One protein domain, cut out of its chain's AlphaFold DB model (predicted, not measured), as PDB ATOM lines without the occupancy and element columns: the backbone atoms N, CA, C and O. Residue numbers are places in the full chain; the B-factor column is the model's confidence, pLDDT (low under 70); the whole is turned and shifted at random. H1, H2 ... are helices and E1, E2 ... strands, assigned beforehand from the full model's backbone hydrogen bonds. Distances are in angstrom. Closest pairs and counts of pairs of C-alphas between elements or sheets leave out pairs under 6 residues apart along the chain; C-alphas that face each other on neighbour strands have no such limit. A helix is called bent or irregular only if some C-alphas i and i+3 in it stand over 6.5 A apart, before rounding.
ATOM      1  N   SER A 196      95.677 189.720 200.707       93.94
ATOM      2  CA  SER A 196      96.779 190.656 200.489       93.94
ATOM      3  C   SER A 196      96.622 191.436 199.180       93.94
ATOM      4  O   SER A 196      96.765 192.664 199.175       93.94
ATOM      5  N   ASP A 197      96.224 190.759 198.099       94.88
ATOM      6  CA  ASP A 197      95.991 191.366 196.783       94.88
ATOM      7  C   ASP A 197      94.823 192.357 196.802       94.88
ATOM      8  O   ASP A 197      94.908 193.460 196.244       94.88
ATOM      9  N   THR A 198      93.742 192.002 197.500       94.06
ATOM     10  CA  THR A 198      92.570 192.868 197.675       94.06
ATOM     11  C   THR A 198      92.962 194.153 198.401       94.06
ATOM     12  O   THR A 198      92.670 195.255 197.926       94.06
ATOM     13  N   MET A 199      93.689 194.037 199.515       95.56
ATOM     14  CA  MET A 199      94.155 195.190 200.291       95.56
ATOM     15  C   MET A 199      95.145 196.051 199.494       95.56
ATOM     16  O   MET A 199      95.028 197.279 199.501       95.56
ATOM     17  N   SER A 200      96.059 195.428 198.739       96.00
ATOM     18  CA  SER A 200      96.964 196.120 197.810       96.00
ATOM     19  C   SER A 200      96.212 196.927 196.756       96.00
ATOM     20  O   SER A 200      96.545 198.084 196.514       96.00
ATOM     21  N   THR A 201      95.176 196.345 196.146       95.19
ATOM     22  CA  THR A 201      94.374 197.003 195.102       95.19
ATOM     23  C   THR A 201      93.615 198.212 195.643       95.19
ATOM     24  O   THR A 201      93.452 199.218 194.951       95.19
ATOM     25  N   ILE A 202      93.146 198.134 196.891       94.06
ATOM     26  CA  ILE A 202      92.492 199.264 197.555       94.06
ATOM     27  C   ILE A 202      93.508 200.377 197.838       94.06
ATOM     28  O   ILE A 202      93.222 201.546 197.563       94.06
ATOM     29  N   ALA A 203      94.678 200.029 198.378       96.00
ATOM     30  CA  ALA A 203      95.707 200.994 198.746       96.00
ATOM     31  C   ALA A 203      96.338 201.683 197.535       96.00
ATOM     32  O   ALA A 203      96.452 202.906 197.544       96.00
ATOM     33  N   SER A 204      96.642 200.952 196.463       95.56
ATOM     34  CA  SER A 204      97.257 201.517 195.252       95.56
ATOM     35  C   SER A 204      96.409 202.599 194.577       95.56
ATOM     36  O   SER A 204      96.945 203.476 193.910       95.56
ATOM     37  N   ARG A 205      95.085 202.573 194.777       94.94
ATOM     38  CA  ARG A 205      94.150 203.582 194.253       94.94
ATOM     39  C   ARG A 205      93.936 204.779 195.185       94.94
ATOM     40  O   ARG A 205      93.298 205.743 194.775       94.94
ATOM     41  N   ARG A 206      94.361 204.697 196.451       93.94
ATOM     42  CA  ARG A 206      94.017 205.677 197.505       93.94
ATOM     43  C   ARG A 206      95.216 206.271 198.239       93.94
ATOM     44  O   ARG A 206      95.036 207.250 198.964       93.94
ATOM     45  N   ILE A 207      96.392 205.667 198.103       95.12
ATOM     46  CA  ILE A 207      97.639 206.081 198.737       95.12
ATOM     47  C   ILE A 207      98.597 206.536 197.644       95.12
ATOM     48  O   ILE A 207      98.997 205.753 196.783       95.12
ATOM     49  N   GLU A 208      98.956 207.814 197.688       92.62
ATOM     50  CA  GLU A 208     100.015 208.377 196.851       92.62
ATOM     51  C   GLU A 208     101.344 207.700 197.190       92.62
ATOM     52  O   GLU A 208     101.579 207.343 198.344       92.62
ATOM     53  N   ASN A 209     102.206 207.486 196.197       92.56
ATOM     54  CA  ASN A 209     103.518 206.856 196.382       92.56
ATOM     55  C   ASN A 209     103.473 205.484 197.088       92.56
ATOM     56  O   ASN A 209     104.436 205.067 197.731       92.56
ATOM     57  N   TYR A 210     102.367 204.741 196.960       94.00
ATOM     58  CA  TYR A 210     102.226 203.405 197.554       94.00
ATOM     59  C   TYR A 210     103.367 202.457 197.153       94.00
ATOM     60  O   TYR A 210     103.822 201.648 197.959       94.00
ATOM     61  N   THR A 211     103.864 202.576 195.919       92.56
ATOM     62  CA  THR A 211     104.973 201.773 195.388       92.56
ATOM     63  C   THR A 211     106.308 202.027 196.088       92.56
ATOM     64  O   THR A 211     107.155 201.142 196.070       92.56
ATOM     65  N   GLU A 212     106.494 203.188 196.723       93.94
ATOM     66  CA  GLU A 212     107.730 203.553 197.435       93.94
ATOM     67  C   GLU A 212     107.823 202.910 198.826       93.94
ATOM     68  O   GLU A 212     108.905 202.806 199.403       93.94
ATOM     69  N   ILE A 213     106.697 202.452 199.383       94.62
ATOM     70  CA  ILE A 213     106.673 201.758 200.672       94.62
ATOM     71  C   ILE A 213     107.240 200.343 200.478       94.62
ATOM     72  O   ILE A 213     106.853 199.630 199.549       94.62
ATOM     73  N   ALA A 214     108.140 199.917 201.367       95.19
ATOM     74  CA  ALA A 214     108.704 198.567 201.342       95.19
ATOM     75  C   ALA A 214     107.604 197.493 201.452       95.19
ATOM     76  O   ALA A 214     106.652 197.649 202.219       95.19
ATOM     77  N   GLU A 215     107.739 196.394 200.707       95.19
ATOM     78  CA  GLU A 215     106.686 195.372 200.615       95.19
ATOM     79  C   GLU A 215     106.390 194.717 201.967       95.19
ATOM     80  O   GLU A 215     105.241 194.580 202.373       95.19
ATOM     81  N   ASP A 216     107.435 194.442 202.735       95.12
ATOM     82  CA  ASP A 216     107.364 193.863 204.069       95.12
ATOM     83  C   ASP A 216     106.586 194.772 205.037       95.12
ATOM     84  O   ASP A 216     105.866 194.291 205.911       95.12
ATOM     85  N   VAL A 217     106.696 196.096 204.872       96.44
ATOM     86  CA  VAL A 217     105.933 197.080 205.654       96.44
ATOM     87  C   VAL A 217     104.460 197.056 205.254       96.44
ATOM     88  O   VAL A 217     103.594 197.093 206.131       96.44
ATOM     89  N   LYS A 218     104.162 196.963 203.951       97.19
ATOM     90  CA  LYS A 218     102.781 196.844 203.462       97.19
ATOM     91  C   LYS A 218     102.130 195.582 204.015       97.19
ATOM     92  O   LYS A 218     101.071 195.695 204.622       97.19
ATOM     93  N   GLU A 219     102.765 194.417 203.874       96.81
ATOM     94  CA  GLU A 219     102.239 193.144 204.389       96.81
ATOM     95  C   GLU A 219     102.022 193.183 205.902       96.81
ATOM     96  O   GLU A 219     100.956 192.808 206.394       96.81
ATOM     97  N   TYR A 220     102.994 193.710 206.648       97.00
ATOM     98  CA  TYR A 220     102.879 193.858 208.095       97.00
ATOM     99  C   TYR A 220     101.652 194.697 208.486       97.00
ATOM    100  O   TYR A 220     100.860 194.298 209.345       97.00
ATOM    101  N   LEU A 221     101.453 195.840 207.823       97.81
ATOM    102  CA  LEU A 221     100.311 196.720 208.071       97.81
ATOM    103  C   LEU A 221      98.982 196.141 207.563       97.81
ATOM    104  O   LEU A 221      97.946 196.415 208.169       97.81
ATOM    105  N   LYS A 222      98.982 195.306 206.514       97.62
ATOM    106  CA  LYS A 222      97.790 194.551 206.093       97.62
ATOM    107  C   LYS A 222      97.358 193.590 207.189       97.62
ATOM    108  O   LYS A 222      96.189 193.600 207.562       97.62
ATOM    109  N   PHE A 223      98.267 192.790 207.745       96.31
ATOM    110  CA  PHE A 223      97.924 191.901 208.860       96.31
ATOM    111  C   PHE A 223      97.436 192.686 210.076       96.31
ATOM    112  O   PHE A 223      96.408 192.341 210.658       96.31
ATOM    113  N   ALA A 224      98.118 193.781 210.416       97.06
ATOM    114  CA  ALA A 224      97.707 194.660 211.502       97.06
ATOM    115  C   ALA A 224      96.310 195.256 211.307       97.06
ATOM    116  O   ALA A 224      95.577 195.382 212.279       97.06
ATOM    117  N   ALA A 225      95.928 195.594 210.074       96.31
ATOM    118  CA  ALA A 225      94.626 196.181 209.771       96.31
ATOM    119  C   ALA A 225      93.466 195.203 209.965       96.31
ATOM    120  O   ALA A 225      92.316 195.632 209.973       96.31
ATOM    121  N   PHE A 226      93.772 193.908 210.096       95.38
ATOM    122  CA  PHE A 226      92.831 192.873 210.487       95.38
ATOM    123  C   PHE A 226      91.550 192.882 209.644       95.38
ATOM    124  O   PHE A 226      90.459 192.899 210.179       95.38
ATOM    125  N   GLY A 227      91.645 192.930 208.313       92.44
ATOM    126  CA  GLY A 227      90.443 192.917 207.472       92.44
ATOM    127  C   GLY A 227      89.737 194.262 207.291       92.44
ATOM    128  O   GLY A 227      88.728 194.313 206.591       92.44
ATOM    129  N   ILE A 228      90.261 195.353 207.865       92.25
ATOM    130  CA  ILE A 228      89.648 196.687 207.818       92.25
ATOM    131  C   ILE A 228      90.432 197.596 206.848       92.25
ATOM    132  O   ILE A 228      91.464 198.163 207.223       92.25
ATOM    133  N   PRO A 229      89.949 197.838 205.608       93.56
ATOM    134  CA  PRO A 229      90.681 198.648 204.631       93.56
ATOM    135  C   PRO A 229      90.950 200.078 205.101       93.56
ATOM    136  O   PRO A 229      92.013 200.629 204.834       93.56
ATOM    137  N   ARG A 230      90.011 200.690 205.836       92.25
ATOM    138  CA  ARG A 230      90.179 202.053 206.363       92.25
ATOM    139  C   ARG A 230      91.344 202.142 207.353       92.25
ATOM    140  O   ARG A 230      92.124 203.086 207.258       92.25
ATOM    141  N   ALA A 231      91.484 201.152 208.236       95.12
ATOM    142  CA  ALA A 231      92.599 201.070 209.175       95.12
ATOM    143  C   ALA A 231      93.932 200.920 208.435       95.12
ATOM    144  O   ALA A 231      94.882 201.638 208.730       95.12
ATOM    145  N   PHE A 232      93.985 200.061 207.410       97.44
ATOM    146  CA  PHE A 232      95.185 199.895 206.588       97.44
ATOM    147  C   PHE A 232      95.622 201.204 205.922       97.44
ATOM    148  O   PHE A 232      96.773 201.612 206.056       97.44
ATOM    149  N   LEU A 233      94.695 201.896 205.253       97.12
ATOM    150  CA  LEU A 233      94.975 203.175 204.594       97.12
ATOM    151  C   LEU A 233      95.443 204.243 205.588       97.12
ATOM    152  O   LEU A 233      96.338 205.022 205.271       97.12
ATOM    153  N   PHE A 234      94.841 204.288 206.778       96.19
ATOM    154  CA  PHE A 234      95.241 205.214 207.833       96.19
ATOM    155  C   PHE A 234      96.663 204.921 208.324       96.19
ATOM    156  O   PHE A 234      97.503 205.816 208.328       96.19
ATOM    157  N   MET A 235      96.970 203.661 208.640       97.62
ATOM    158  CA  MET A 235      98.306 203.261 209.087       97.62
ATOM    159  C   MET A 235      99.387 203.499 208.023       97.62
ATOM    160  O   MET A 235     100.496 203.900 208.369       97.62
ATOM    161  N   LEU A 236      99.079 203.304 206.734       97.50
ATOM    162  CA  LEU A 236     100.000 203.642 205.641       97.50
ATOM    163  C   LEU A 236     100.295 205.145 205.589       97.50
ATOM    164  O   LEU A 236     101.454 205.530 205.449       97.50
ATOM    165  N   LYS A 237      99.268 205.991 205.737       95.75
ATOM    166  CA  LYS A 237      99.442 207.450 205.772       95.75
ATOM    167  C   LYS A 237     100.286 207.889 206.964       95.75
ATOM    168  O   LYS A 237     101.224 208.656 206.781       95.75
ATOM    169  N   GLU A 238     100.006 207.358 208.154       95.50
ATOM    170  CA  GLU A 238     100.814 207.625 209.351       95.50
ATOM    171  C   GLU A 238     102.272 207.179 209.158       95.50
ATOM    172  O   GLU A 238     103.197 207.884 209.557       95.50
ATOM    173  N   TYR A 239     102.501 206.047 208.484       96.31
ATOM    174  CA  TYR A 239     103.850 205.592 208.150       96.31
ATOM    175  C   TYR A 239     104.569 206.553 207.189       96.31
ATOM    176  O   TYR A 239     105.727 206.896 207.428       96.31
ATOM    177  N   GLN A 240     103.894 207.034 206.138       94.69
ATOM    178  CA  GLN A 240     104.457 207.988 205.171       94.69
ATOM    179  C   GLN A 240     104.733 209.370 205.771       94.69
ATOM    180  O   GLN A 240     105.705 210.018 205.389       94.69
ATOM    181  N   MET A 241     103.916 209.814 206.732       93.19
ATOM    182  CA  MET A 241     104.154 211.063 207.465       93.19
ATOM    183  C   MET A 241     105.473 211.043 208.253       93.19
ATOM    184  O   MET A 241     106.023 212.102 208.562       93.19
ATOM    185  N   GLY A 242     106.003 209.857 208.564       91.12
ATOM    186  CA  GLY A 242     107.296 209.702 209.214       91.12
ATOM    187  C   GLY A 242     107.293 210.181 210.668       91.12
ATOM    188  O   GLY A 242     106.405 209.866 211.459       91.12
ATOM    189  N   GLY A 243     108.336 210.917 211.065       89.62
ATOM    190  CA  GLY A 243     108.499 211.385 212.450       89.62
ATOM    191  C   GLY A 243     109.032 210.319 213.418       89.62
ATOM    192  O   GLY A 243     108.891 210.452 214.634       89.62
ATOM    193  N   PHE A 244     109.654 209.266 212.887       92.50
ATOM    194  CA  PHE A 244     110.356 208.226 213.634       92.50
ATOM    195  C   PHE A 244     111.787 208.065 213.110       92.50
ATOM    196  O   PHE A 244     112.062 208.309 211.939       92.50
ATOM    197  N   LYS A 245     112.714 207.661 213.987       89.69
ATOM    198  CA  LYS A 245     114.137 207.496 213.644       89.69
ATOM    199  C   LYS A 245     114.404 206.217 212.857       89.69
ATOM    200  O   LYS A 245     115.335 206.169 212.064       89.69
ATOM    201  N   THR A 246     113.617 205.173 213.111       90.88
ATOM    202  CA  THR A 246     113.755 203.862 212.465       90.88
ATOM    203  C   THR A 246     112.387 203.315 212.056       90.88
ATOM    204  O   THR A 246     111.404 203.578 212.758       90.88
ATOM    205  N   PRO A 247     112.295 202.504 210.983       89.44
ATOM    206  CA  PRO A 247     111.041 201.861 210.577       89.44
ATOM    207  C   PRO A 247     110.385 201.049 211.700       89.44
ATOM    208  O   PRO A 247     109.167 201.058 211.843       89.44
ATOM    209  N   GLN A 248     111.197 200.410 212.551       90.81
ATOM    210  CA  GLN A 248     110.728 199.696 213.739       90.81
ATOM    211  C   GLN A 248     110.003 200.597 214.728       90.81
ATOM    212  O   GLN A 248     108.930 200.247 215.217       90.81
ATOM    213  N   GLN A 249     110.596 201.747 215.044       93.06
ATOM    214  CA  GLN A 249     109.979 202.701 215.952       93.06
ATOM    215  C   GLN A 249     108.648 203.203 215.381       93.06
ATOM    216  O   GLN A 249     107.668 203.287 216.119       93.06
ATOM    217  N   GLY A 250     108.614 203.493 214.076       94.62
ATOM    218  CA  GLY A 250     107.403 203.909 213.373       94.62
ATOM    219  C   GLY A 250     106.302 202.861 213.450       94.62
ATOM    220  O   GLY A 250     105.210 203.151 213.930       94.62
ATOM    221  N   LEU A 251     106.608 201.623 213.058       95.81
ATOM    222  CA  LEU A 251     105.634 200.536 213.059       95.81
ATOM    223  C   LEU A 251     105.128 200.206 214.465       95.81
ATOM    224  O   LEU A 251     103.920 200.120 214.648       95.81
ATOM    225  N   ASN A 252     105.995 200.113 215.475       94.44
ATOM    226  CA  ASN A 252     105.544 199.877 216.852       94.44
ATOM    227  C   ASN A 252     104.587 200.974 217.339       94.44
ATOM    228  O   ASN A 252     103.547 200.661 217.908       94.44
ATOM    229  N   ARG A 253     104.905 202.246 217.068       95.88
ATOM    230  CA  ARG A 253     104.045 203.380 217.431       95.88
ATOM    231  C   ARG A 253     102.688 203.312 216.729       95.88
ATOM    232  O   ARG A 253     101.672 203.546 217.370       95.88
ATOM    233  N   ILE A 254     102.672 203.003 215.432       97.56
ATOM    234  CA  ILE A 254     101.440 202.915 214.634       97.56
ATOM    235  C   ILE A 254     100.557 201.763 215.126       97.56
ATOM    236  O   ILE A 254      99.362 201.956 215.321       97.56
ATOM    237  N   ILE A 255     101.140 200.585 215.375       97.38
ATOM    238  CA  ILE A 255     100.412 199.421 215.900       97.38
ATOM    239  C   ILE A 255      99.839 199.702 217.284       97.38
ATOM    240  O   ILE A 255      98.671 199.398 217.524       97.38
ATOM    241  N   GLN A 256     100.642 200.291 218.171       96.56
ATOM    242  CA  GLN A 256     100.207 200.655 219.513       96.56
ATOM    243  C   GLN A 256      99.038 201.648 219.459       96.56
ATOM    244  O   GLN A 256      97.998 201.387 220.053       96.56
ATOM    245  N   ALA A 257      99.166 202.728 218.682       95.75
ATOM    246  CA  ALA A 257      98.099 203.714 218.530       95.75
ATOM    247  C   ALA A 257      96.821 203.104 217.925       95.75
ATOM    248  O   ALA A 257      95.717 203.434 218.350       95.75
ATOM    249  N   HIS A 258      96.954 202.187 216.957       95.94
ATOM    250  CA  HIS A 258      95.811 201.505 216.347       95.94
ATOM    251  C   HIS A 258      95.058 200.629 217.355       95.94
ATOM    252  O   HIS A 258      93.831 200.708 217.430       95.94
ATOM    253  N   ILE A 259      95.762 199.813 218.151       96.25
ATOM    254  CA  ILE A 259      95.094 198.956 219.142       96.25
ATOM    255  C   ILE A 259      94.535 199.760 220.322       96.25
ATOM    256  O   ILE A 259      93.439 199.449 220.781       96.25
ATOM    257  N   GLU A 260      95.227 200.810 220.775       95.38
ATOM    258  CA  GLU A 260      94.718 201.726 221.806       95.38
ATOM    259  C   GLU A 260      93.408 202.379 221.350       95.38
ATOM    260  O   GLU A 260      92.422 202.315 222.078       95.38
ATOM    261  N   ALA A 261      93.343 202.873 220.109       91.69
ATOM    262  CA  ALA A 261      92.118 203.448 219.556       91.69
ATOM    263  C   ALA A 261      90.961 202.433 219.461       91.69
ATOM    264  O   ALA A 261      89.810 202.792 219.698       91.69
ATOM    265  N   ARG A 262      91.231 201.159 219.129       92.38
ATOM    266  CA  ARG A 262      90.195 200.102 219.133       92.38
ATOM    267  C   ARG A 262      89.682 199.802 220.543       92.38
ATOM    268  O   ARG A 262      88.483 199.620 220.729       92.38
ATOM    269  N   LEU A 263      90.573 199.753 221.530       93.88
ATOM    270  CA  LEU A 263      90.197 199.539 222.928       93.88
ATOM    271  C   LEU A 263      89.418 200.736 223.490       93.88
ATOM    272  O   LEU A 263      88.445 200.541 224.209       93.88
ATOM    273  N   GLU A 264      89.792 201.964 223.132       91.06
ATOM    274  CA  GLU A 264      89.031 203.171 223.475       91.06
ATOM    275  C   GLU A 264      87.620 203.150 222.874       91.06
ATOM    276  O   GLU A 264      86.659 203.457 223.577       91.06
ATOM    277  N   GLU A 265      87.469 202.718 221.617       87.38
ATOM    278  CA  GLU A 265      86.155 202.542 220.985       87.38
ATOM    279  C   GLU A 265      85.313 201.494 221.723       87.38
ATOM    280  O   GLU A 265      84.157 201.756 222.054       87.38
ATOM    281  N   PHE A 266      85.901 200.352 222.082       90.94
ATOM    282  CA  PHE A 266      85.221 199.336 222.883       90.94
ATOM    283  C   PHE A 266      84.788 199.871 224.258       90.94
ATOM    284  O   PHE A 266      83.638 199.696 224.658       90.94
ATOM    285  N   ARG A 267      85.662 200.608 224.957       90.94
ATOM    286  CA  ARG A 267      85.329 201.268 226.231       90.94
ATOM    287  C   ARG A 267      84.229 202.311 226.067       90.94
ATOM    288  O   ARG A 267      83.397 202.447 226.962       90.94
ATOM    289  N   SER A 268      84.179 203.016 224.936       84.12
ATOM    290  CA  SER A 268      83.152 204.031 224.672       84.12
ATOM    291  C   SER A 268      81.733 203.451 224.676       84.12
ATOM    292  O   SER A 268      80.795 204.158 225.038       84.12
ATOM    293  N   ILE A 269      81.567 202.150 224.395       82.19
ATOM    294  CA  ILE A 269      80.274 201.458 224.505       82.19
ATOM    295  C   ILE A 269      79.717 201.569 225.929       82.19
ATOM    296  O   ILE A 269      78.511 201.722 226.093       82.19
ATOM    297  N   SER A 270      80.571 201.565 226.960       82.56
ATOM    298  CA  SER A 270      80.126 201.749 228.348       82.56
ATOM    299  C   SER A 270      79.583 203.155 228.625       82.56
ATOM    300  O   SER A 270      78.726 203.316 229.487       82.56
ATOM    301  N   LEU A 271      80.038 204.169 227.878       75.88
ATOM    302  CA  LEU A 271      79.521 205.537 227.968       75.88
ATOM    303  C   LEU A 271      78.192 205.673 227.223       75.88
ATOM    304  O   LEU A 271      77.260 206.286 227.733       75.88
ATOM    305  N   LYS A 272      78.108 205.082 226.026       72.88
ATOM    306  CA  LYS A 272      76.906 205.098 225.182       72.88
ATOM    307  C   LYS A 272      75.774 204.266 225.780       72.88
ATOM    308  O   LYS A 272      74.611 204.643 225.729       72.88
ATOM    309  N   SER A 273      76.119 203.114 226.344       74.06
ATOM    310  CA  SER A 273      75.193 202.167 226.947       74.06
ATOM    311  C   SER A 273      75.712 201.755 228.326       74.06
ATOM    312  O   SER A 273      76.300 200.676 228.471       74.06
ATOM    313  N   PRO A 274      75.474 202.583 229.366       74.88
ATOM    314  CA  PRO A 274      75.920 202.304 230.732       74.88
ATOM    315  C   PRO A 274      75.524 200.917 231.224       74.88
ATOM    316  O   PRO A 274      76.283 200.305 231.970       74.88
ATOM    317  N   LYS A 275      74.401 200.374 230.723       75.88
ATOM    318  CA  LYS A 275      73.924 199.022 231.033       75.88
ATOM    319  C   LYS A 275      74.903 197.895 230.710       75.88
ATOM    320  O   LYS A 275      74.775 196.802 231.251       75.88
ATOM    321  N   LEU A 276      75.869 198.136 229.827       81.69
ATOM    322  CA  LEU A 276      76.851 197.145 229.390       81.69
ATOM    323  C   LEU A 276      78.207 197.288 230.091       81.69
ATOM    324  O   LEU A 276      79.098 196.491 229.811       81.69
ATOM    325  N   ARG A 277      78.390 198.271 230.983       86.06
ATOM    326  CA  ARG A 277      79.699 198.645 231.544       86.06
ATOM    327  C   ARG A 277      80.481 197.454 232.110       86.06
ATOM    328  O   ARG A 277      81.616 197.238 231.695       86.06
ATOM    329  N   THR A 278      79.869 196.635 232.962       88.19
ATOM    330  CA  THR A 278      80.515 195.449 233.551       88.19
ATOM    331  C   THR A 278      80.951 194.445 232.476       88.19
ATOM    332  O   THR A 278      82.039 193.878 232.561       88.19
ATOM    333  N   LEU A 279      80.147 194.249 231.422       89.50
ATOM    334  CA  LEU A 279      80.505 193.361 230.308       89.50
ATOM    335  C   LEU A 279      81.679 193.911 229.491       89.50
ATOM    336  O   LEU A 279      82.520 193.138 229.042       89.50
ATOM    337  N   ILE A 280      81.750 195.231 229.305       91.94
ATOM    338  CA  ILE A 280      82.852 195.892 228.596       91.94
ATOM    339  C   ILE A 280      84.157 195.773 229.399       91.94
ATOM    340  O   ILE A 280      85.169 195.332 228.860       91.94
ATOM    341  N   GLU A 281      84.136 196.073 230.700       93.75
ATOM    342  CA  GLU A 281      85.316 195.978 231.577       93.75
ATOM    343  C   GLU A 281      85.879 194.542 231.638       93.75
ATOM    344  O   GLU A 281      87.085 194.313 231.467       93.75
ATOM    345  N   GLN A 282      85.003 193.548 231.823       94.69
ATOM    346  CA  GLN A 282      85.404 192.137 231.836       94.69
ATOM    347  C   GLN A 282      85.797 191.632 230.441       94.69
ATOM    348  O   GLN A 282      86.738 190.847 230.312       94.69
ATOM    349  N   GLY A 283      85.142 192.123 229.386       95.81
ATOM    350  CA  GLY A 283      85.461 191.794 227.999       95.81
ATOM    351  C   GLY A 283      86.866 192.232 227.602       95.81
ATOM    352  O   GLY A 283      87.597 191.471 226.970       95.81
ATOM    353  N   GLU A 284      87.293 193.418 228.031       96.62
ATOM    354  CA  GLU A 284      88.648 193.913 227.777       96.62
ATOM    355  C   GLU A 284      89.709 193.061 228.493       96.62
ATOM    356  O   GLU A 284      90.744 192.699 227.916       96.62
ATOM    357  N   THR A 285      89.423 192.688 229.743       96.75
ATOM    358  CA  THR A 285      90.272 191.792 230.538       96.75
ATOM    359  C   THR A 285      90.396 190.426 229.864       96.75
ATOM    360  O   THR A 285      91.506 189.916 229.674       96.75
ATOM    361  N   LEU A 286      89.270 189.850 229.436       97.31
ATOM    362  CA  LEU A 286      89.216 188.599 228.688       97.31
ATOM    363  C   LEU A 286      90.031 188.681 227.391       97.31
ATOM    364  O   LEU A 286      90.860 187.804 227.134       97.31
ATOM    365  N   PHE A 287      89.834 189.732 226.592       98.19
ATOM    366  CA  PHE A 287      90.568 189.946 225.346       98.19
ATOM    367  C   PHE A 287      92.081 189.970 225.584       98.19
ATOM    368  O   PHE A 287      92.833 189.258 224.913       98.19
ATOM    369  N   SER A 288      92.529 190.706 226.603       97.44
ATOM    370  CA  SER A 288      93.942 190.774 226.984       97.44
ATOM    371  C   SER A 288      94.508 189.396 227.350       97.44
ATOM    372  O   SER A 288      95.583 189.020 226.877       97.44
ATOM    373  N   ARG A 289      93.766 188.596 228.127       97.88
ATOM    374  CA  ARG A 289      94.169 187.228 228.505       97.88
ATOM    375  C   ARG A 289      94.217 186.278 227.307       97.88
ATOM    376  O   ARG A 289      95.127 185.454 227.229       97.88
ATOM    377  N   ILE A 290      93.303 186.415 226.342       98.12
ATOM    378  CA  ILE A 290      93.332 185.653 225.082       98.12
ATOM    379  C   ILE A 290      94.610 185.960 224.290       98.12
ATOM    380  O   ILE A 290      95.286 185.036 223.833       98.12
ATOM    381  N   VAL A 291      94.955 187.243 224.140       97.94
ATOM    382  CA  VAL A 291      96.150 187.681 223.400       97.94
ATOM    383  C   VAL A 291      97.423 187.142 224.060       97.94
ATOM    384  O   VAL A 291      98.283 186.600 223.366       97.94
ATOM    385  N   ILE A 292      97.524 187.228 225.391       97.31
ATOM    386  CA  ILE A 292      98.662 186.691 226.155       97.31
ATOM    387  C   ILE A 292      98.770 185.172 225.977       97.31
ATOM    388  O   ILE A 292      99.836 184.674 225.617       97.31
ATOM    389  N   ALA A 293      97.668 184.436 226.139       97.06
ATOM    390  CA  ALA A 293      97.672 182.981 226.010       97.06
ATOM    391  C   ALA A 293      98.080 182.515 224.599       97.06
ATOM    392  O   ALA A 293      98.789 181.519 224.453       97.06
ATOM    393  N   LEU A 294      97.655 183.231 223.550       96.06
ATOM    394  CA  LEU A 294      98.068 182.943 222.173       96.06
ATOM    395  C   LEU A 294      99.536 183.280 221.916       96.06
ATOM    396  O   LEU A 294     100.205 182.527 221.210       96.06
ATOM    397  N   LYS A 295     100.041 184.375 222.487       95.38
ATOM    398  CA  LYS A 295     101.457 184.742 222.424       95.38
ATOM    399  C   LYS A 295     102.327 183.643 223.040       95.38
ATOM    400  O   LYS A 295     103.180 183.094 222.353       95.38
ATOM    401  N   GLU A 296     102.034 183.246 224.276       94.81
ATOM    402  CA  GLU A 296     102.736 182.151 224.960       94.81
ATOM    403  C   GLU A 296     102.659 180.840 224.172       94.81
ATOM    404  O   GLU A 296     103.654 180.132 224.026       94.81
ATOM    405  N   PHE A 297     101.492 180.516 223.611       93.81
ATOM    406  CA  PHE A 297     101.349 179.317 222.795       93.81
ATOM    407  C   PHE A 297     102.208 179.377 221.527       93.81
ATOM    408  O   PHE A 297     102.891 178.400 221.222       93.81
ATOM    409  N   ASN A 298     102.222 180.500 220.808       93.00
ATOM    410  CA  ASN A 298     103.052 180.671 219.614       93.00
ATOM    411  C   ASN A 298     104.548 180.578 219.919       93.00
ATOM    412  O   ASN A 298     105.267 179.943 219.146       93.00
ATOM    413  N   ASP A 299     104.996 181.103 221.060       91.25
ATOM    414  CA  ASP A 299     106.387 180.976 221.506       91.25
ATOM    415  C   ASP A 299     106.801 179.488 221.601       91.25
ATOM    416  O   ASP A 299     107.903 179.123 221.193       91.25
ATOM    417  N   THR A 300     105.888 178.593 222.017       89.94
ATOM    418  CA  THR A 300     106.132 177.130 222.045       89.94
ATOM    419  C   THR A 300     106.049 176.429 220.684       89.94
ATOM    420  O   THR A 300     106.493 175.288 220.553       89.94
ATOM    421  N   GLN A 301     105.441 177.051 219.668       86.12
ATOM    422  CA  GLN A 301     105.278 176.444 218.339       86.12
ATOM    423  C   GLN A 301     106.390 176.825 217.354       86.12
ATOM    424  O   GLN A 301     106.450 176.244 216.268       86.12
ATOM    425  N   LEU A 302     107.285 177.746 217.728       79.25
ATOM    426  CA  LEU A 302     108.372 178.232 216.874       79.25
ATOM    427  C   LEU A 302     109.210 177.102 216.263       79.25
ATOM    428  O   LEU A 302     109.416 177.081 215.052       79.25
ATOM    429  N   GLU A 303     109.632 176.131 217.075       81.75
ATOM    430  CA  GLU A 303     110.471 175.005 216.629       81.75
ATOM    431  C   GLU A 303     109.777 174.108 215.595       81.75
ATOM    432  O   GLU A 303     110.431 173.439 214.799       81.75
ATOM    433  N   LYS A 304     108.441 174.109 215.576       84.00
ATOM    434  CA  LYS A 304     107.637 173.304 214.649       84.00
ATOM    435  C   LYS A 304     107.366 174.018 213.325       84.00
ATOM    436  O   LYS A 304     106.749 173.418 212.446       84.00
ATOM    437  N   GLY A 305     107.774 175.282 213.183       86.62
ATOM    438  CA  GLY A 305     107.561 176.065 211.964       86.62
ATOM    439  C   GLY A 305     106.081 176.299 211.638       86.62
ATOM    440  O   GLY A 305     105.708 176.357 210.467       86.62
ATOM    441  N   VAL A 306     105.224 176.400 212.658       90.81
ATOM    442  CA  VAL A 306     103.785 176.671 212.503       90.81
ATOM    443  C   VAL A 306     103.373 177.884 213.325       90.81
ATOM    444  O   VAL A 306     103.961 178.167 214.366       90.81
ATOM    445  N   LYS A 307     102.323 178.575 212.873       92.25
ATOM    446  CA  LYS A 307     101.695 179.680 213.611       92.25
ATOM    447  C   LYS A 307     100.335 179.261 214.166       92.25
ATOM    448  O   LYS A 307      99.686 178.360 213.629       92.25
ATOM    449  N   GLN A 308      99.853 179.962 215.181       92.81
ATOM    450  CA  GLN A 308      98.471 179.888 215.627       92.81
ATOM    451  C   GLN A 308      97.870 181.287 215.772       92.81
ATOM    452  O   GLN A 308      98.393 182.135 216.487       92.81
ATOM    453  N   LEU A 309      96.740 181.504 215.101       93.44
ATOM    454  CA  LEU A 309      95.937 182.728 215.201       93.44
ATOM    455  C   LEU A 309      94.583 182.471 215.868       93.44
ATOM    456  O   LEU A 309      93.917 183.405 216.295       93.44
ATOM    457  N   ARG A 310      94.168 181.205 215.957       93.94
ATOM    458  CA  ARG A 310      92.840 180.790 216.396       93.94
ATOM    459  C   ARG A 310      92.875 180.297 217.838       93.94
ATOM    460  O   ARG A 310      93.664 179.413 218.187       93.94
ATOM    461  N   VAL A 311      91.951 180.801 218.645       94.62
ATOM    462  CA  VAL A 311      91.605 180.276 219.968       94.62
ATOM    463  C   VAL A 311      90.244 179.583 219.886       94.62
ATOM    464  O   VAL A 311      89.335 180.070 219.223       94.62
ATOM    465  N   GLY A 312      90.112 178.413 220.501       93.88
ATOM    466  CA  GLY A 312      88.846 177.714 220.693       93.88
ATOM    467  C   GLY A 312      88.413 177.863 222.143       93.88
ATOM    468  O   GLY A 312      89.159 177.441 223.028       93.88
ATOM    469  N   ILE A 313      87.244 178.454 222.380       93.12
ATOM    470  CA  ILE A 313      86.722 178.718 223.722       93.12
ATOM    471  C   ILE A 313      85.454 177.901 223.959       93.12
ATOM    472  O   ILE A 313      84.510 177.965 223.174       93.12
ATOM    473  N   SER A 314      85.453 177.108 225.030       91.56
ATOM    474  CA  SER A 314      84.290 176.344 225.496       91.56
ATOM    475  C   SER A 314      83.601 177.036 226.677       91.56
ATOM    476  O   SER A 314      84.250 177.757 227.441       91.56
ATOM    477  N   GLY A 315      82.303 176.775 226.850       86.56
ATOM    478  CA  GLY A 315      81.494 177.297 227.959       86.56
ATOM    479  C   GLY A 315      80.924 178.705 227.743       86.56
ATOM    480  O   GLY A 315      80.512 179.349 228.701       86.56
ATOM    481  N   ILE A 316      80.914 179.204 226.502       84.56
ATOM    482  CA  ILE A 316      80.327 180.516 226.170       84.56
ATOM    483  C   ILE A 316      78.803 180.473 226.313       84.56
ATOM    484  O   ILE A 316      78.228 181.319 226.992       84.56
ATOM    485  N   ASP A 317      78.182 179.435 225.755       76.12
ATOM    486  CA  ASP A 317      76.723 179.267 225.712       76.12
ATOM    487  C   ASP A 317      76.115 178.889 227.084       76.12
ATOM    488  O   ASP A 317      74.902 178.753 227.219       76.12
ATOM    489  N   GLU A 318      76.943 178.701 228.119       78.00
ATOM    490  CA  GLU A 318      76.491 178.347 229.474       78.00
ATOM    491  C   GLU A 318      75.886 179.542 230.227       78.00
ATOM    492  O   GLU A 318      75.024 179.362 231.089       78.00
ATOM    493  N   LYS A 319      76.335 180.770 229.924       73.81
ATOM    494  CA  LYS A 319      75.878 182.006 230.575       73.81
ATOM    495  C   LYS A 319      75.576 183.080 229.515       73.81
ATOM    496  O   LYS A 319      76.513 183.545 228.866       73.81
ATOM    497  N   PRO A 320      74.334 183.591 229.404       75.06
ATOM    498  CA  PRO A 320      73.972 184.602 228.398       75.06
ATOM    499  C   PRO A 320      74.828 185.878 228.434       75.06
ATOM    500  O   PRO A 320      75.121 186.472 227.400       75.06
ATOM    501  N   HIS A 321      75.273 186.306 229.622       81.12
ATOM    502  CA  HIS A 321      76.162 187.465 229.757       81.12
ATOM    503  C   HIS A 321      77.548 187.232 229.139       81.12
ATOM    504  O   HIS A 321      78.148 188.175 228.623       81.12
ATOM    505  N   VAL A 322      78.044 185.991 229.156       85.94
ATOM    506  CA  VAL A 322      79.318 185.625 228.525       85.94
ATOM    507  C   VAL A 322      79.169 185.687 227.010       85.94
ATOM    508  O   VAL A 322      79.953 186.370 226.361       85.94
ATOM    509  N   GLU A 323      78.134 185.056 226.454       84.31
ATOM    510  CA  GLU A 323      77.817 185.151 225.023       84.31
ATOM    511  C   GLU A 323      77.694 186.617 224.574       84.31
ATOM    512  O   GLU A 323      78.333 187.039 223.609       84.31
ATOM    513  N   ARG A 324      76.962 187.438 225.339       83.25
ATOM    514  CA  ARG A 324      76.811 188.870 225.051       83.25
ATOM    515  C   ARG A 324      78.148 189.613 225.053       83.25
ATOM    516  O   ARG A 324      78.380 190.423 224.162       83.25
ATOM    517  N   MET A 325      79.027 189.336 226.013       89.44
ATOM    518  CA  MET A 325      80.369 189.923 226.081       89.44
ATOM    519  C   MET A 325      81.216 189.568 224.848       89.44
ATOM    520  O   MET A 325      81.885 190.442 224.299       89.44
ATOM    521  N   PHE A 326      81.155 188.323 224.359       92.12
ATOM    522  CA  PHE A 326      81.822 187.935 223.109       92.12
ATOM    523  C   PHE A 326      81.259 188.676 221.899       92.12
ATOM    524  O   PHE A 326      82.033 189.170 221.080       92.12
ATOM    525  N   ASN A 327      79.936 188.813 221.803       87.25
ATOM    526  CA  ASN A 327      79.319 189.533 220.691       87.25
ATOM    527  C   ASN A 327      79.737 191.016 220.668       87.25
ATOM    528  O   ASN A 327      80.000 191.552 219.593       87.25
ATOM    529  N   LEU A 328      79.895 191.652 221.838       89.06
ATOM    530  CA  LEU A 328      80.422 193.021 221.961       89.06
ATOM    531  C   LEU A 328      81.894 193.127 221.520       89.06
ATOM    532  O   LEU A 328      82.275 194.082 220.846       89.06
ATOM    533  N   LEU A 329      82.729 192.139 221.857       93.56
ATOM    534  CA  LEU A 329      84.121 192.082 221.392       93.56
ATOM    535  C   LEU A 329      84.221 191.897 219.869       93.56
ATOM    536  O   LEU A 329      85.133 192.443 219.244       93.56
ATOM    537  N   ILE A 330      83.305 191.126 219.275       90.75
ATOM    538  CA  ILE A 330      83.226 190.933 217.819       90.75
ATOM    539  C   ILE A 330      82.814 192.227 217.128       90.75
ATOM    540  O   ILE A 330      83.427 192.630 216.143       90.75
ATOM    541  N   GLU A 331      81.799 192.897 217.663       85.38
ATOM    542  CA  GLU A 331      81.310 194.169 217.142       85.38
ATOM    543  C   GLU A 331      82.385 195.257 217.140       85.38
ATOM    544  O   GLU A 331      82.573 195.920 216.125       85.38
ATOM    545  N   ALA A 332      83.160 195.379 218.222       87.88
ATOM    546  CA  ALA A 332      84.281 196.316 218.285       87.88
ATOM    547  C   ALA A 332      85.488 195.908 217.411       87.88
ATOM    548  O   ALA A 332      86.513 196.594 217.385       87.88
ATOM    549  N   GLY A 333      85.406 194.769 216.713       90.25
ATOM    550  CA  GLY A 333      86.475 194.234 215.873       90.25
ATOM    551  C   GLY A 333      87.674 193.698 216.658       90.25
ATOM    552  O   GLY A 333      88.729 193.463 216.070       90.25
ATOM    553  N   LEU A 334      87.550 193.500 217.976       94.88
ATOM    554  CA  LEU A 334      88.609 192.932 218.815       94.88
ATOM    555  C   LEU A 334      88.723 191.415 218.620       94.88
ATOM    556  O   LEU A 334      89.825 190.866 218.675       94.88
ATOM    557  N   LEU A 335      87.607 190.741 218.341       94.31
ATOM    558  CA  LEU A 335      87.561 189.326 217.979       94.31
ATOM    559  C   LEU A 335      86.899 189.141 216.611       94.31
ATOM    560  O   LEU A 335      85.970 189.847 216.247       94.31
ATOM    561  N   TYR A 336      87.344 188.135 215.871       91.81
ATOM    562  CA  TYR A 336      86.653 187.631 214.691       91.81
ATOM    563  C   TYR A 336      86.198 186.198 214.954       91.81
ATOM    564  O   TYR A 336      87.030 185.337 215.245       91.81
ATOM    565  N   GLU A 337      84.896 185.933 214.861       90.12
ATOM    566  CA  GLU A 337      84.359 184.576 214.963       90.12
ATOM    567  C   GLU A 337      84.579 183.805 213.658       90.12
ATOM    568  O   GLU A 337      84.236 184.269 212.570       90.12
ATOM    569  N   VAL A 338      85.133 182.599 213.772       88.38
ATOM    570  CA  VAL A 338      85.323 181.683 212.646       88.38
ATOM    571  C   VAL A 338      84.062 180.813 212.517       88.38
ATOM    572  O   VAL A 338      83.863 179.925 213.350       88.38
ATOM    573  N   PRO A 339      83.228 181.009 211.474       75.06
ATOM    574  CA  PRO A 339      81.867 180.455 211.412       75.06
ATOM    575  C   PRO A 339      81.813 178.935 211.202       75.06
ATOM    576  O   PRO A 339      80.830 178.272 211.530       75.06
ATOM    577  N   GLU A 340      82.867 178.361 210.635       73.62
ATOM    578  CA  GLU A 340      83.009 176.923 210.442       73.62
ATOM    579  C   GLU A 340      82.944 176.182 211.795       73.62
ATOM    580  O   GLU A 340      83.803 176.359 212.667       73.62
ATOM    581  N   LYS A 341      81.972 175.285 211.962       65.06
ATOM    582  CA  LYS A 341      81.890 174.404 213.132       65.06
ATOM    583  C   LYS A 341      82.656 173.112 212.852       65.06
ATOM    584  O   LYS A 341      82.364 172.414 211.887       65.06
ATOM    585  N   VAL A 342      83.631 172.781 213.697       59.91
ATOM    586  CA  VAL A 342      84.352 171.498 213.635       59.91
ATOM    587  C   VAL A 342      84.014 170.721 214.900       59.91
ATOM    588  O   VAL A 342      84.588 170.983 215.953       59.91
ATOM    589  N   SER A 343      83.064 169.786 214.810       50.53
ATOM    590  CA  SER A 343      82.756 168.877 215.919       50.53
ATOM    591  C   SER A 343      83.652 167.642 215.828       50.53
ATOM    592  O   SER A 343      83.678 166.949 214.813       50.53
ATOM    593  N   HIS A 344      84.405 167.368 216.892       55.28
ATOM    594  CA  HIS A 344      85.238 166.167 217.022       55.28
ATOM    595  C   HIS A 344      84.675 165.185 218.071       55.28
ATOM    596  O   HIS A 344      85.451 164.497 218.738       55.28
ATOM    597  N   GLY A 345      83.345 165.134 218.227       48.75
ATOM    598  CA  GLY A 345      82.634 164.291 219.197       48.75
ATOM    599  C   GLY A 345      81.861 165.095 220.251       48.75
ATOM    600  O   GLY A 345      82.016 166.313 220.338       48.75
ATOM    601  N   ALA A 346      81.036 164.400 221.043       47.81
ATOM    602  CA  ALA A 346      80.031 164.980 221.947       47.81
ATOM    603  C   ALA A 346      80.584 165.955 223.013       47.81
ATOM    604  O   ALA A 346      79.896 166.907 223.358       47.81
ATOM    605  N   ASP A 347      81.841 165.791 223.449       48.47
ATOM    606  CA  ASP A 347      82.479 166.608 224.505       48.47
ATOM    607  C   ASP A 347      83.391 167.736 223.980       48.47
ATOM    608  O   ASP A 347      84.248 168.253 224.699       48.47
ATOM    609  N   ARG A 348      83.315 168.088 222.689       61.78
ATOM    610  CA  ARG A 348      84.303 168.987 222.052       61.78
ATOM    611  C   ARG A 348      83.680 170.142 221.277       61.78
ATOM    612  O   ARG A 348      84.187 170.507 220.217       61.78
ATOM    613  N   ASN A 349      82.619 170.731 221.816       73.31
ATOM    614  CA  ASN A 349      82.038 171.947 221.259       73.31
ATOM    615  C   ASN A 349      82.762 173.174 221.832       73.31
ATOM    616  O   ASN A 349      82.770 173.409 223.037       73.31
ATOM    617  N   TYR A 350      83.414 173.930 220.954       86.19
ATOM    618  CA  TYR A 350      84.011 175.223 221.268       86.19
ATOM    619  C   TYR A 350      83.821 176.167 220.087       86.19
ATOM    620  O   TYR A 350      83.897 175.750 218.925       86.19
ATOM    621  N   ASN A 351      83.639 177.446 220.383       88.81
ATOM    622  CA  ASN A 351      83.562 178.489 219.371       88.81
ATOM    623  C   ASN A 351      84.983 178.968 219.081       88.81
ATOM    624  O   ASN A 351      85.844 179.000 219.967       88.81
ATOM    625  N   ARG A 352      85.272 179.261 217.814       91.38
ATOM    626  CA  ARG A 352      86.619 179.610 217.365       91.38
ATOM    627  C   ARG A 352      86.691 181.096 217.074       91.38
ATOM    628  O   ARG A 352      85.863 181.611 216.333       91.38
ATOM    629  N   TYR A 353      87.727 181.741 217.591       93.56
ATOM    630  CA  TYR A 353      87.955 183.168 217.418       93.56
ATOM    631  C   TYR A 353      89.384 183.452 216.978       93.56
ATOM    632  O   TYR A 353      90.310 182.717 217.327       93.56
ATOM    633  N   VAL A 354      89.565 184.544 216.250       94.69
ATOM    634  CA  VAL A 354      90.865 185.156 215.977       94.69
ATOM    635  C   VAL A 354      90.877 186.523 216.657       94.69
ATOM    636  O   VAL A 354      90.014 187.339 216.336       94.69
ATOM    637  N   PRO A 355      91.792 186.807 217.600       96.69
ATOM    638  CA  PRO A 355      91.915 188.151 218.137       96.69
ATOM    639  C   PRO A 355      92.558 189.082 217.119       96.69
ATOM    640  O   PRO A 355      93.343 188.660 216.266       96.69
ATOM    641  N   HIS A 356      92.260 190.368 217.257       97.12
ATOM    642  CA  HIS A 356      92.794 191.404 216.393       97.12
ATOM    643  C   HIS A 356      94.327 191.319 216.307       97.12
ATOM    644  O   HIS A 356      95.033 191.491 217.305       97.12
ATOM    645  N   ILE A 357      94.868 191.088 215.103       96.62
ATOM    646  CA  ILE A 357      96.301 190.788 214.923       96.62
ATOM    647  C   ILE A 357      97.198 191.927 215.418       96.62
ATOM    648  O   ILE A 357      98.247 191.651 215.995       96.62
ATOM    649  N   ALA A 358      96.792 193.195 215.283       97.31
ATOM    650  CA  ALA A 358      97.548 194.305 215.877       97.31
ATOM    651  C   ALA A 358      97.818 194.130 217.387       97.31
ATOM    652  O   ALA A 358      98.897 194.496 217.840       97.31
ATOM    653  N   ALA A 359      96.913 193.513 218.159       97.69
ATOM    654  CA  ALA A 359      97.155 193.226 219.574       97.69
ATOM    655  C   ALA A 359      98.241 192.156 219.771       97.69
ATOM    656  O   ALA A 359      99.114 192.313 220.623       97.69
ATOM    657  N   LEU A 360      98.235 191.101 218.945       96.81
ATOM    658  CA  LEU A 360      99.286 190.074 218.938       96.81
ATOM    659  C   LEU A 360     100.645 190.667 218.539       96.81
ATOM    660  O   LEU A 360     101.664 190.350 219.154       96.81
ATOM    661  N   LEU A 361     100.664 191.554 217.540       95.94
ATOM    662  CA  LEU A 361     101.859 192.285 217.118       95.94
ATOM    663  C   LEU A 361     102.383 193.199 218.231       95.94
ATOM    664  O   LEU A 361     103.579 193.181 218.520       95.94
ATOM    665  N   ASN A 362     101.490 193.933 218.903       95.75
ATOM    666  CA  ASN A 362     101.832 194.794 220.034       95.75
ATOM    667  C   ASN A 362     102.439 193.990 221.201       95.75
ATOM    668  O   ASN A 362     103.428 194.407 221.798       95.75
ATOM    669  N   GLN A 363     101.910 192.788 221.463       94.38
ATOM    670  CA  GLN A 363     102.434 191.841 222.460       94.38
ATOM    671  C   GLN A 363     103.627 191.005 221.968       94.38
ATOM    672  O   GLN A 363     104.118 190.131 222.688       94.38
ATOM    673  N   ARG A 364     104.126 191.271 220.753       92.62
ATOM    674  CA  ARG A 364     105.275 190.589 220.137       92.62
ATOM    675  C   ARG A 364     105.115 189.067 220.030       92.62
ATOM    676  O   ARG A 364     106.096 188.332 220.139       92.62
ATOM    677  N   ALA A 365     103.900 188.594 219.748       92.50
ATOM    678  CA  ALA A 365     103.549 187.170 219.658       92.50
ATOM    679  C   ALA A 365     104.289 186.369 218.573       92.50
ATOM    680  O   ALA A 365     104.212 185.146 218.552       92.50
ATOM    681  N   PHE A 366     105.000 187.044 217.669       90.88
ATOM    682  CA  PHE A 366     105.767 186.420 216.587       90.88
ATOM    683  C   PHE A 366     107.250 186.812 216.632       90.88
ATOM    684  O   PHE A 366     107.951 186.739 215.627       90.88
ATOM    685  N   SER A 367     107.761 187.255 217.782       85.81
ATOM    686  CA  SER A 367     109.150 187.724 217.913       85.81
ATOM    687  C   SER A 367     109.991 186.923 218.906       85.81
ATOM    688  O   SER A 367     111.140 187.293 219.139       85.81
ATOM    689  N   ALA A 368     109.465 185.845 219.495       79.44
ATOM    690  CA  ALA A 368     110.248 185.043 220.428       79.44
ATOM    691  C   ALA A 368     111.527 184.481 219.781       79.44
ATOM    692  O   ALA A 368     111.544 184.108 218.604       79.44
ATOM    693  N   ASN A 369     112.591 184.470 220.590       71.00
ATOM    694  CA  ASN A 369     113.952 184.026 220.273       71.00
ATOM    695  C   ASN A 369     114.672 184.771 219.130       71.00
ATOM    696  O   ASN A 369     115.756 184.354 218.724       71.00
ATOM    697  N   GLU A 370     114.142 185.903 218.653       74.25
ATOM    698  CA  GLU A 370     114.807 186.725 217.637       74.25
ATOM    699  C   GLU A 370     115.789 187.726 218.256       74.25
ATOM    700  O   GLU A 370     115.446 188.491 219.160       74.25
ATOM    701  N   ARG A 371     117.019 187.772 217.726       66.94
ATOM    702  CA  ARG A 371     118.054 188.739 218.151       66.94
ATOM    703  C   ARG A 371     117.866 190.141 217.556       66.94
ATOM    704  O   ARG A 371     118.598 191.057 217.918       66.94
ATOM    705  N   GLY A 372     116.897 190.319 216.661       71.31
ATOM    706  CA  GLY A 372     116.583 191.588 216.013       71.31
ATOM    707  C   GLY A 372     115.124 191.643 215.573       71.31
ATOM    708  O   GLY A 372     114.442 190.626 215.502       71.31
ATOM    709  N   TRP A 373     114.633 192.844 215.285       85.75
ATOM    710  CA  TRP A 373     113.277 193.046 214.788       85.75
ATOM    711  C   TRP A 373     113.338 193.428 213.313       85.75
ATOM    712  O   TRP A 373     114.071 194.342 212.934       85.75
ATOM    713  N   SER A 374     112.549 192.750 212.486       87.62
ATOM    714  CA  SER A 374     112.272 193.195 211.127       87.62
ATOM    715  C   SER A 374     110.821 192.868 210.766       87.62
ATOM    716  O   SER A 374     110.302 191.833 211.200       87.62
ATOM    717  N   PRO A 375     110.156 193.725 209.973       90.06
ATOM    718  CA  PRO A 375     108.796 193.459 209.522       90.06
ATOM    719  C   PRO A 375     108.746 192.173 208.691       90.06
ATOM    720  O   PRO A 375     107.834 191.374 208.870       90.06
ATOM    721  N   ARG A 376     109.781 191.910 207.882       92.56
ATOM    722  CA  ARG A 376     109.921 190.688 207.085       92.56
ATOM    723  C   ARG A 376     109.879 189.411 207.923       92.56
ATOM    724  O   ARG A 376     109.085 188.538 207.616       92.56
ATOM    725  N   ILE A 377     110.659 189.320 209.006       90.75
ATOM    726  CA  ILE A 377     110.685 188.119 209.868       90.75
ATOM    727  C   ILE A 377     109.298 187.848 210.463       90.75
ATOM    728  O   ILE A 377     108.860 186.703 210.561       90.75
ATOM    729  N   ILE A 378     108.589 188.908 210.858       92.62
ATOM    730  CA  ILE A 378     107.246 188.787 211.427       92.62
ATOM    731  C   ILE A 378     106.238 188.367 210.352       92.62
ATOM    732  O   ILE A 378     105.422 187.484 210.607       92.62
ATOM    733  N   VAL A 379     106.312 188.954 209.156       93.69
ATOM    734  CA  VAL A 379     105.476 188.584 208.006       93.69
ATOM    735  C   VAL A 379     105.722 187.129 207.598       93.69
ATOM    736  O   VAL A 379     104.764 186.391 207.399       93.69
ATOM    737  N   ASP A 380     106.975 186.676 207.566       92.06
ATOM    738  CA  ASP A 380     107.325 185.285 207.266       92.06
ATOM    739  C   ASP A 380     106.679 184.327 208.281       92.06
ATOM    740  O   ASP A 380     106.052 183.337 207.896       92.06
ATOM    741  N   LYS A 381     106.726 184.659 209.580       91.12
ATOM    742  CA  LYS A 381     106.042 183.894 210.640       91.12
ATOM    743  C   LYS A 381     104.522 183.924 210.500       91.12
ATOM    744  O   LYS A 381     103.867 182.894 210.662       91.12
ATOM    745  N   LEU A 382     103.957 185.077 210.158       91.31
ATOM    746  CA  LEU A 382     102.534 185.232 209.867       91.31
ATOM    747  C   LEU A 382     102.106 184.513 208.589       91.31
ATOM    748  O   LEU A 382     100.923 184.238 208.457       91.31
ATOM    749  N   ASN A 383     103.023 184.154 207.694       91.12
ATOM    750  CA  ASN A 383     102.749 183.373 206.487       91.12
ATOM    751  C   ASN A 383     102.973 181.864 206.668       91.12
ATOM    752  O   ASN A 383     102.591 181.083 205.795       91.12
ATOM    753  N   LEU A 384     103.508 181.418 207.813       90.81
ATOM    754  CA  LEU A 384     103.601 179.992 208.135       90.81
ATOM    755  C   LEU A 384     102.225 179.318 208.110       90.81
ATOM    756  O   LEU A 384     101.174 179.948 208.283       90.81
ATOM    757  N   LYS A 385     102.230 177.995 207.933       88.88
ATOM    758  CA  LYS A 385     101.004 177.197 207.999       88.88
ATOM    759  C   LYS A 385     100.391 177.306 209.397       88.88
ATOM    760  O   LYS A 385     101.095 177.176 210.402       88.88
ATOM    761  N   SER A 386      99.078 177.515 209.453       86.38
ATOM    762  CA  SER A 386      98.335 177.496 210.713       86.38
ATOM    763  C   SER A 386      98.341 176.081 211.306       86.38
ATOM    764  O   SER A 386      98.153 175.089 210.593       86.38
ATOM    765  N   GLY A 387      98.548 175.968 212.619       82.12
ATOM    766  CA  GLY A 387      98.426 174.703 213.337       82.12
ATOM    767  C   GLY A 387      97.019 174.110 213.190       82.12
ATOM    768  O   GLY A 387      96.026 174.832 213.282       82.12
ATOM    769  N   LYS A 388      96.920 172.785 212.990       80.50
ATOM    770  CA  LYS A 388      95.639 172.089 212.724       80.50
ATOM    771  C   LYS A 388      94.583 172.299 213.812       80.50
ATOM    772  O   LYS A 388      93.393 172.287 213.518       80.50
ATOM    773  N   GLN A 389      95.014 172.423 215.065       84.12
ATOM    774  CA  GLN A 389      94.134 172.581 216.219       84.12
ATOM    775  C   GLN A 389      94.324 173.974 216.823       84.12
ATOM    776  O   GLN A 389      95.476 174.357 217.040       84.12
ATOM    777  N   PRO A 390      93.235 174.718 217.103       89.69
ATOM    778  CA  PRO A 390      93.324 176.020 217.756       89.69
ATOM    779  C   PRO A 390      93.874 175.883 219.179       89.69
ATOM    780  O   PRO A 390      93.830 174.801 219.772       89.69
ATOM    781  N   LEU A 391      94.336 176.995 219.755       93.19
ATOM    782  CA  LEU A 391      94.607 177.053 221.189       93.19
ATOM    783  C   LEU A 391      93.291 176.856 221.943       93.19
ATOM    784  O   LEU A 391      92.413 177.705 221.863       93.19
ATOM    785  N   ARG A 392      93.132 175.753 222.672       92.81
ATOM    786  CA  ARG A 392      91.893 175.481 223.413       92.81
ATOM    787  C   ARG A 392      91.957 176.054 224.824       92.81
ATOM    788  O   ARG A 392      92.952 175.858 225.530       92.81
ATOM    789  N   ARG A 393      90.890 176.732 225.236       93.94
ATOM    790  CA  ARG A 393      90.680 177.259 226.588       93.94
ATOM    791  C   ARG A 393      89.219 177.076 226.984       93.94
ATOM    792  O   ARG A 393      88.334 177.182 226.145       93.94
ATOM    793  N   ALA A 394      88.969 176.814 228.260       92.38
ATOM    794  CA  ALA A 394      87.633 176.983 228.821       92.38
ATOM    795  C   ALA A 394      87.465 178.438 229.259       92.38
ATOM    796  O   ALA A 394      88.452 179.059 229.671       92.38
ATOM    797  N   ILE A 395      86.249 178.980 229.228       92.62
ATOM    798  CA  ILE A 395      86.017 180.342 229.723       92.62
ATOM    799  C   ILE A 395      86.476 180.504 231.181       92.62
ATOM    800  O   ILE A 395      87.130 181.488 231.508       92.62
ATOM    801  N   SER A 396      86.283 179.475 232.010       91.50
ATOM    802  CA  SER A 396      86.736 179.410 233.407       91.50
ATOM    803  C   SER A 396      88.260 179.419 233.593       91.50
ATOM    804  O   SER A 396      88.748 179.669 234.690       91.50
ATOM    805  N   SER A 397      89.030 179.138 232.534       93.25
ATOM    806  CA  SER A 397      90.496 179.272 232.545       93.25
ATOM    807  C   SER A 397      90.972 180.678 232.177       93.25
ATOM    808  O   SER A 397      92.135 181.006 232.395       93.25
ATOM    809  N   LEU A 398      90.089 181.491 231.590       93.88
ATOM    810  CA  LEU A 398      90.375 182.861 231.179       93.88
ATOM    811  C   LEU A 398      89.777 183.877 232.144       93.88
ATOM    812  O   LEU A 398      90.393 184.913 232.342       93.88
ATOM    813  N   LEU A 399      88.627 183.596 232.750       92.94
ATOM    814  CA  LEU A 399      88.004 184.395 233.803       92.94
ATOM    815  C   LEU A 399      87.743 183.501 235.013       92.94
ATOM    816  O   LEU A 399      87.253 182.380 234.864       92.94
ATOM    817  N   ASN A 400      88.092 183.982 236.201       91.75
ATOM    818  CA  ASN A 400      87.858 183.248 237.436       91.75
ATOM    819  C   ASN A 400      86.361 183.259 237.803       91.75
ATOM    820  O   ASN A 400      85.535 183.909 237.159       91.75
ATOM    821  N   LYS A 401      85.995 182.497 238.839       89.19
ATOM    822  CA  LYS A 401      84.594 182.358 239.251       89.19
ATOM    823  C   LYS A 401      83.974 183.700 239.664       89.19
ATOM    824  O   LYS A 401      82.869 183.994 239.226       89.19
ATOM    825  N   ASP A 402      84.698 184.513 240.429       88.75
ATOM    826  CA  ASP A 402      84.205 185.807 240.914       88.75
ATOM    827  C   ASP A 402      83.968 186.789 239.756       88.75
ATOM    828  O   ASP A 402      82.942 187.461 239.708       88.75
ATOM    829  N   GLU A 403      84.863 186.815 238.765       90.56
ATOM    830  CA  GLU A 403      84.717 187.610 237.539       90.56
ATOM    831  C   GLU A 403      83.484 187.165 236.742       90.56
ATOM    832  O   GLU A 403      82.681 187.997 236.323       90.56
ATOM    833  N   LEU A 404      83.279 185.854 236.587       86.81
ATOM    834  CA  LEU A 404      82.132 185.293 235.867       86.81
ATOM    835  C   LEU A 404      80.796 185.474 236.592       86.81
ATOM    836  O   LEU A 404      79.753 185.511 235.936       86.81
ATOM    837  N   ASP A 405      80.805 185.513 237.920       82.44
ATOM    838  CA  ASP A 405      79.615 185.744 238.742       82.44
ATOM    839  C   ASP A 405      79.320 187.249 238.892       82.44
ATOM    840  O   ASP A 405      78.179 187.628 239.146       82.44
ATOM    841  N   SER A 406      80.314 188.113 238.653       83.94
ATOM    842  CA  SER A 406      80.144 189.572 238.623       83.94
ATOM    843  C   SER A 406      79.452 190.095 237.360       83.94
ATOM    844  O   SER A 406      78.926 191.208 237.377       83.94
ATOM    845  N   LEU A 407      79.439 189.311 236.271       81.75
ATOM    846  CA  LEU A 407      78.842 189.703 234.994       81.75
ATOM    847  C   LEU A 407      77.344 189.984 235.159       81.75
ATOM    848  O   LEU A 407      76.549 189.081 235.419       81.75
TER     849      LEU A 407
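This is residues 196 to 407 of the 514 residues of a protein of candidate division WWE3 bacterium (UniProt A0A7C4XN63). A small twisted sheet of four strands, with the long helix H5 and the upright H6 over one face, makes one lobe; crossed helices H1, H2, H3 and H8 make the other. H4 runs from this second lobe and folds back as a hairpin into H5, and H7 sits in the middle, packed on H2, H4 and H5. The printed part has 212 residues, with ten named helices and four named strands in the order H1 H2 H3 H4 H5 E1 H6 E2 E3 H7 H8 E4 H9 H10; the class is mixed, helices and strands. The sheet, ordered E2 E3 E1 E4, is mixed. The whole is compact, with a radius of gyration of the C-alphas of 18.0 A and spans of 52 by 44 by 30 A.

The strands are E1, residues 311 to 314, E2, 335 to 338, E3, 351 to 355, 12.8 A long, and E4, 391 to 394. H5, residues 274 to 304, is 45.9 A long and irregular, C-alphas 275 and 278 being 7.9 A apart, with a kink of 26 degrees near residue 298. H4, residues 247 to 272, is 37.3 A long. H1 is residues 196 to 204, from C-alpha 196 at (96.779, 190.656, 200.489); H2 is 215 to 225, H3 229 to 241, H6 320 to 331, H7 357 to 362, H8 375 to 383, H9 395 to 398 and H10 401 to 406, ending at C-alpha 406 (80.144, 189.572, 238.623).

E2 and E3 are an antiparallel hairpin, with N 336 and O 354 2.8 A apart; E3 and E1 are antiparallel, with N 311 and O 353 2.8 A apart; E1 and E4 are parallel, with N 312 and O 391 2.8 A apart. E1, H6, E2 form a split strand-helix-strand unit, E3 lying between its strands, with a right-handed crossover. H5 and H6 are on the same face, as two layers; H5 has a height over the sheet of 8.2 A, and H6 stands up from it at 64 degrees. H9 only grazes the sheet. H4 and H5 touch at C-alphas 270 and 277, 4.5 A, at a shallow tilt of 31 degrees, opposite ways. H7 touches H2 at C-alphas 358 and 224, 4.4 A. H2 touches H8 at C-alphas 216 and 376, 5.1 A, and H3 at 225 and 232, 4.9 A. H1 touches H3 at C-alphas 203 and 233, 6.3 A. H10 is close to H5 but not clearly touching, C-alphas 403 and 282 being 7.3 A apart. Every O i to N i+4 pair is within hydrogen-bond range in H1, H2, H3, H6, H7, H8 and H10, against 19 of 22 in H4 and 23 of 27 in H5; H9 is too short for one.

The C-alphas farthest apart, of Gly 243 and Ala 346, are 55.3 A apart. The printed part has no cut; the links E2 to E3 and H7 to H8 are long. Mean pLDDT of the printed part is 89.3, with residues 341 to 348 and 371 under 70.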